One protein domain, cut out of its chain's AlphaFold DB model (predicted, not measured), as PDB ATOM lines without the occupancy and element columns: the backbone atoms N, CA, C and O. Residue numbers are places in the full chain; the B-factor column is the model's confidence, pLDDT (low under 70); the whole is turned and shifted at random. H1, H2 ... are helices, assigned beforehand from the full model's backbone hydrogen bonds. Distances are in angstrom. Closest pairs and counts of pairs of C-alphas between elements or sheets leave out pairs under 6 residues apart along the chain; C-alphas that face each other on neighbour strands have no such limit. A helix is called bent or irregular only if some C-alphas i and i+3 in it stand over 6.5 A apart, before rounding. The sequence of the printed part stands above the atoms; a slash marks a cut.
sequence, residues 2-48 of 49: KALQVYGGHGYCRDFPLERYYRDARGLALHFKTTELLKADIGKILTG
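Overview. This is residues 2 to 48 of the 49 residues of the protein "Acyl-CoA dehydrogenase" of Nitrospirae bacterium (UniProt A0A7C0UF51). Three helices are strung one after another in a drawn-out zigzag, with the longest, H2, in the middle, H1 making a corner with it at one end and H3 following at the other. H2 and H3 make the long axis, and residues 39 to 48, of which 39 to 47 belong to H3, stick out free. The printed part has 47 residues with three named helices, in the order H1, H2, H3, and no named strand; the class is all helix. The whole is extended, with a radius of gyration of the C-alphas of 15.7 A, and spans 49 by 20 by 10 A.

Along the chain. H2, residues 18 to 31, is 19.9 A long and begins at C-alpha 18 at (-24.768, 8.185, -77.691). H1, residues 2 to 12, is 12.9 A long and begins at C-alpha 2 at (-22.952, 16.197, -84.537). It is irregular: C-alphas 6 and 9 are 9.2 A apart. H3, residues 35 to 47, is 18.3 A long and ends at C-alpha 47 at (-51.684, 30.704, -93.901).

Arrangement. H2 touches H1 with residues 18 to 19 alone; the closest C-alphas, of Tyr 12 and Glu 19, are 5.2 A apart. These two run opposite ways at a steep tilt of 62 degrees. H2 and H3 are close but not clearly touching, the closest C-alphas, of Ala 29 and Thr 35, being 6.0 A apart. They run the same way at a steep tilt of 52 degrees. H1 and H3 are apart. Each O i to N i+4 pair is within hydrogen-bond range in H3, against 4 of 7 in H1 and 8 of 10 in H2.

Size, cuts and confidence. The two C-alphas farthest apart, of Asp 15 and Gly 48, are 49.1 A apart. Both links, H1 to H2 and H2 to H3, are tight. The printed part has no cut. The mean pLDDT of the printed part is 94.0, and no printed residue is under 70.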
ATOM      1  N   LYS A   2     -24.206  15.497 -84.903       93.31
ATOM      2  CA  LYS A   2     -22.952  16.197 -84.537       93.31
ATOM      3  C   LYS A   2     -22.164  15.518 -83.401       93.31
ATOM      4  O   LYS A   2     -20.976  15.290 -83.553       93.31
ATOM      5  N   ALA A   3     -22.832  15.103 -82.319       91.50
ATOM      6  CA  ALA A   3     -22.179  14.379 -81.221       91.50
ATOM      7  C   ALA A   3     -21.561  13.033 -81.662       91.50
ATOM      8  O   ALA A   3     -20.424  12.746 -81.310       91.50
ATOM      9  N   LEU A   4     -22.259  12.244 -82.492       92.88
ATOM     10  CA  LEU A   4     -21.709  11.005 -83.068       92.88
ATOM     11  C   LEU A   4     -20.478  11.272 -83.943       92.88
ATOM     12  O   LEU A   4     -19.528  10.506 -83.896       92.88
ATOM     13  N   GLN A   5     -20.474  12.366 -84.711       92.75
ATOM     14  CA  GLN A   5     -19.325  12.736 -85.542       92.75
ATOM     15  C   GLN A   5     -18.101  13.123 -84.703       92.75
ATOM     16  O   GLN A   5     -16.991  12.767 -85.077       92.75
ATOM     17  N   VAL A   6     -18.295  13.785 -83.556       94.94
ATOM     18  CA  VAL A   6     -17.205  14.126 -82.620       94.94
ATOM     19  C   VAL A   6     -16.574  12.870 -82.010       94.94
ATOM     20  O   VAL A   6     -15.357  12.791 -81.903       94.94
ATOM     21  N   TYR A   7     -17.387  11.875 -81.644       93.75
ATOM     22  CA  TYR A   7     -16.908  10.614 -81.061       93.75
ATOM     23  C   TYR A   7     -16.424   9.596 -82.111       93.75
ATOM     24  O   TYR A   7     -15.862   8.559 -81.756       93.75
ATOM     25  N   GLY A   8     -16.645   9.865 -83.400       92.81
ATOM     26  CA  GLY A   8     -16.304   8.952 -84.487       92.81
ATOM     27  C   GLY A   8     -16.890   7.550 -84.279       92.81
ATOM     28  O   GLY A   8     -18.027   7.391 -83.832       92.81
ATOM     29  N   GLY A   9     -16.097   6.516 -84.577       91.56
ATOM     30  CA  GLY A   9     -16.506   5.114 -84.415       91.56
ATOM     31  C   GLY A   9     -16.901   4.746 -82.980       91.56
ATOM     32  O   GLY A   9     -17.872   4.017 -82.787       91.56
ATOM     33  N   HIS A  10     -16.237   5.327 -81.975       93.50
ATOM     34  CA  HIS A  10     -16.559   5.094 -80.561       93.50
ATOM     35  C   HIS A  10     -17.952   5.597 -80.166       93.50
ATOM     36  O   HIS A  10     -18.523   5.111 -79.194       93.50
ATOM     37  N   GLY A  11     -18.540   6.520 -80.933       93.38
ATOM     38  CA  GLY A  11     -19.912   6.979 -80.714       93.38
ATOM     39  C   GLY A  11     -20.972   5.894 -80.945       93.38
ATOM     40  O   GLY A  11     -22.100   6.042 -80.474       93.38
ATOM     41  N   TYR A  12     -20.617   4.812 -81.646       92.06
ATOM     42  CA  TYR A  12     -21.477   3.651 -81.894       92.06
ATOM     43  C   TYR A  12     -21.256   2.500 -80.903       92.06
ATOM     44  O   TYR A  12     -22.029   1.541 -80.896       92.06
ATOM     45  N   CYS A  13     -20.219   2.578 -80.066       94.00
ATOM     46  CA  CYS A  13     -19.946   1.587 -79.033       94.00
ATOM     47  C   CYS A  13     -20.947   1.712 -77.877       94.00
ATOM     48  O   CYS A  13     -21.527   2.769 -77.635       94.00
ATOM     49  N   ARG A  14     -21.128   0.619 -77.128       91.75
ATOM     50  CA  ARG A  14     -22.019   0.582 -75.954       91.75
ATOM     51  C   ARG A  14     -21.434   1.273 -74.719       91.75
ATOM     52  O   ARG A  14     -22.159   1.440 -73.744       91.75
ATOM     53  N   ASP A  15     -20.176   1.706 -74.785       93.19
ATOM     54  CA  ASP A  15     -19.475   2.421 -73.709       93.19
ATOM     55  C   ASP A  15     -20.104   3.791 -73.419       93.19
ATOM     56  O   ASP A  15     -20.044   4.289 -72.296       93.19
ATOM     57  N   PHE A  16     -20.756   4.386 -74.424       91.12
ATOM     58  CA  PHE A  16     -21.497   5.634 -74.298       91.12
ATOM     59  C   PHE A  16     -22.942   5.441 -74.777       91.12
ATOM     60  O   PHE A  16     -23.181   4.781 -75.788       91.12
ATOM     61  N   PRO A  17     -23.943   6.084 -74.149       94.00
ATOM     62  CA  PRO A  17     -25.344   5.977 -74.572       94.00
ATOM     63  C   PRO A  17     -25.661   6.750 -75.872       94.00
ATOM     64  O   PRO A  17     -26.828   6.924 -76.225       94.00
ATOM     65  N   LEU A  18     -24.642   7.235 -76.586       94.75
ATOM     66  CA  LEU A  18     -24.768   8.185 -77.691       94.75
ATOM     67  C   LEU A  18     -25.546   7.608 -78.881       94.75
ATOM     68  O   LEU A  18     -26.422   8.284 -79.426       94.75
ATOM     69  N   GLU A  19     -25.270   6.354 -79.254       95.12
ATOM     70  CA  GLU A  19     -26.019   5.663 -80.311       95.12
ATOM     71  C   GLU A  19     -27.503   5.567 -79.959       95.12
ATOM     72  O   GLU A  19     -28.363   5.852 -80.797       95.12
ATOM     73  N   ARG A  20     -27.803   5.253 -78.690       95.12
ATOM     74  CA  ARG A  20     -29.168   5.042 -78.216       95.12
ATOM     75  C   ARG A  20     -29.935   6.345 -78.291       95.12
ATOM     76  O   ARG A  20     -31.023   6.366 -78.850       95.12
ATOM     77  N   TYR A  21     -29.352   7.435 -77.796       95.12
ATOM     78  CA  TYR A  21     -29.972   8.754 -77.888       95.12
ATOM     79  C   TYR A  21     -30.205   9.177 -79.335       95.12
ATOM     80  O   TYR A  21     -31.258   9.724 -79.656       95.12
ATOM     81  N   TYR A  22     -29.258   8.894 -80.232       94.75
ATOM     82  CA  TYR A  22     -29.443   9.180 -81.648       94.75
ATOM     83  C   TYR A  22     -30.583   8.355 -82.265       94.75
ATOM     84  O   TYR A  22     -31.404   8.909 -82.998       94.75
ATOM     85  N   ARG A  23     -30.670   7.058 -81.950       93.56
ATOM     86  CA  ARG A  23     -31.738   6.166 -82.419       93.56
ATOM     87  C   ARG A  23     -33.102   6.578 -81.874       93.56
ATOM     88  O   ARG A  23     -34.045   6.697 -82.653       93.56
ATOM     89  N   ASP A  24     -33.193   6.842 -80.576       94.69
ATOM     90  CA  ASP A  24     -34.435   7.233 -79.909       94.69
ATOM     91  C   ASP A  24     -34.942   8.576 -80.477       94.69
ATOM     92  O   ASP A  24     -36.104   8.686 -80.870       94.69
ATOM     93  N   ALA A  25     -34.057   9.564 -80.667       93.31
ATOM     94  CA  ALA A  25     -34.408  10.842 -81.295       93.31
ATOM     95  C   ALA A  25     -34.900  10.687 -82.746       93.31
ATOM     96  O   ALA A  25     -35.831  11.374 -83.167       93.31
ATOM     97  N   ARG A  26     -34.300   9.779 -83.528       91.88
ATOM     98  CA  ARG A  26     -34.756   9.476 -84.896       91.88
ATOM     99  C   ARG A  26     -36.096   8.745 -84.908       91.88
ATOM    100  O   ARG A  26     -36.897   9.008 -85.800       91.88
ATOM    101  N   GLY A  27     -36.353   7.872 -83.937       94.00
ATOM    102  CA  GLY A  27     -37.635   7.180 -83.790       94.00
ATOM    103  C   GLY A  27     -38.786   8.140 -83.484       94.00
ATOM    104  O   GLY A  27     -39.864   8.019 -84.067       94.00
ATOM    105  N   LEU A  28     -38.545   9.156 -82.649       91.06
ATOM    106  CA  LEU A  28     -39.552  10.175 -82.328       91.06
ATOM    107  C   LEU A  28     -40.019  10.975 -83.550       91.06
ATOM    108  O   LEU A  28     -41.168  11.407 -83.579       91.06
ATOM    109  N   ALA A  29     -39.188  11.099 -84.588       91.88
ATOM    110  CA  ALA A  29     -39.580  11.735 -85.847       91.88
ATOM    111  C   ALA A  29     -40.645  10.947 -86.641       91.88
ATOM    112  O   ALA A  29     -41.097  11.427 -87.675       91.88
ATOM    113  N   LEU A  30     -41.021   9.744 -86.194       91.19
ATOM    114  CA  LEU A  30     -42.067   8.910 -86.798       91.19
ATOM    115  C   LEU A  30     -43.203   8.572 -85.826       91.19
ATOM    116  O   LEU A  30     -44.291   8.227 -86.271       91.19
ATOM    117  N   HIS A  31     -42.962   8.640 -84.515       90.31
ATOM    118  CA  HIS A  31     -43.835   8.010 -83.521       90.31
ATOM    119  C   HIS A  31     -45.213   8.675 -83.366       90.31
ATOM    120  O   HIS A  31     -46.177   7.998 -83.031       90.31
ATOM    121  N   PHE A  32     -45.322   9.980 -83.632       89.25
ATOM    122  CA  PHE A  32     -46.588  10.719 -83.504       89.25
ATOM    123  C   PHE A  32     -47.004  11.394 -84.803       89.25
ATOM    124  O   PHE A  32     -48.109  11.200 -85.301       89.25
ATOM    125  N   LYS A  33     -46.104  12.198 -85.360       93.44
ATOM    126  CA  LYS A  33     -46.242  12.806 -86.674       93.44
ATOM    127  C   LYS A  33     -44.872  12.826 -87.312       93.44
ATOM    128  O   LYS A  33     -43.873  13.069 -86.636       93.44
ATOM    129  N   THR A  34     -44.840  12.596 -88.616       95.69
ATOM    130  CA  THR A  34     -43.626  12.845 -89.379       95.69
ATOM    131  C   THR A  34     -43.301  14.332 -89.337       95.69
ATOM    132  O   THR A  34     -44.188  15.182 -89.208       95.69
ATOM    133  N   THR A  35     -42.022  14.666 -89.486       94.81
ATOM    134  CA  THR A  35     -41.583  16.065 -89.543       94.81
ATOM    135  C   THR A  35     -42.321  16.851 -90.633       94.81
ATOM    136  O   THR A  35     -42.637  18.020 -90.432       94.81
ATOM    137  N   GLU A  36     -42.648  16.215 -91.761       95.81
ATOM    138  CA  GLU A  36     -43.373  16.862 -92.861       95.81
ATOM    139  C   GLU A  36     -44.835  17.165 -92.513       95.81
ATOM    140  O   GLU A  36     -45.316  18.248 -92.834       95.81
ATOM    141  N   LEU A  37     -45.526  16.277 -91.787       95.88
ATOM    142  CA  LEU A  37     -46.883  16.561 -91.304       95.88
ATOM    143  C   LEU A  37     -46.893  17.710 -90.293       95.88
ATOM    144  O   LEU A  37     -47.745  18.588 -90.380       95.88
ATOM    145  N   LEU A  38     -45.917  17.755 -89.380       96.00
ATOM    146  CA  LEU A  38     -45.783  18.869 -88.434       96.00
ATOM    147  C   LEU A  38     -45.542  20.200 -89.153       96.00
ATOM    148  O   LEU A  38     -46.163  21.204 -88.813       96.00
ATOM    149  N   LYS A  39     -44.674  20.214 -90.172       96.06
ATOM    150  CA  LYS A  39     -44.460  21.404 -91.007       96.06
ATOM    151  C   LYS A  39     -45.731  21.812 -91.750       96.06
ATOM    152  O   LYS A  39     -46.019  23.001 -91.812       96.06
ATOM    153  N   ALA A  40     -46.482  20.856 -92.294       96.75
ATOM    154  CA  ALA A  40     -47.736  21.133 -92.988       96.75
ATOM    155  C   ALA A  40     -48.796  21.728 -92.047       96.75
ATOM    156  O   ALA A  40     -49.464  22.687 -92.424       96.75
ATOM    157  N   ASP A  41     -48.915  21.213 -90.820       96.44
ATOM    158  CA  ASP A  41     -49.822  21.761 -89.805       96.44
ATOM    159  C   ASP A  41     -49.446  23.200 -89.436       96.44
ATOM    160  O   ASP A  41     -50.303  24.080 -89.431       96.44
ATOM    161  N   ILE A  42     -48.155  23.464 -89.198       96.81
ATOM    162  CA  ILE A  42     -47.655  24.827 -88.963       96.81
ATOM    163  C   ILE A  42     -47.943  25.714 -90.182       96.81
ATOM    164  O   ILE A  42     -48.378  26.847 -90.019       96.81
ATOM    165  N   GLY A  43     -47.755  25.195 -91.397       97.88
ATOM    166  CA  GLY A  43     -48.077  25.895 -92.638       97.88
ATOM    167  C   GLY A  43     -49.535  26.345 -92.691       97.88
ATOM    168  O   GLY A  43     -49.785  27.522 -92.924       97.88
ATOM    169  N   LYS A  44     -50.485  25.452 -92.387       97.25
ATOM    170  CA  LYS A  44     -51.922  25.777 -92.338       97.25
ATOM    171  C   LYS A  44     -52.233  26.865 -91.313       97.25
ATOM    172  O   LYS A  44     -52.889  27.848 -91.650       97.25
ATOM    173  N   ILE A  45     -51.674  26.734 -90.104       97.38
ATOM    174  CA  ILE A  45     -51.819  27.728 -89.029       97.38
ATOM    175  C   ILE A  45     -51.309  29.102 -89.485       97.38
ATOM    176  O   ILE A  45     -51.954  30.113 -89.218       97.38
ATOM    177  N   LEU A  46     -50.173  29.150 -90.185       97.62
ATOM    178  CA  LEU A  46     -49.579  30.400 -90.663       97.62
ATOM    179  C   LEU A  46     -50.336  31.019 -91.847       97.62
ATOM    180  O   LEU A  46     -50.360  32.243 -91.963       97.62
ATOM    181  N   THR A  47     -50.941  30.213 -92.724       96.81
ATOM    182  CA  THR A  47     -51.684  30.704 -93.901       96.81
ATOM    183  C   THR A  47     -53.170  30.951 -93.637       96.81
ATOM    184  O   THR A  47     -53.843  31.498 -94.505       96.81
ATOM    185  N   GLY A  48     -53.692  30.549 -92.475       88.94
ATOM    186  CA  GLY A  48     -55.117  30.657 -92.141       88.94
ATOM    187  C   GLY A  48     -56.011  29.663 -92.890       88.94
ATOM    188  O   GLY A  48     -57.175  29.973 -93.140       88.94
TER     189      GLY A  48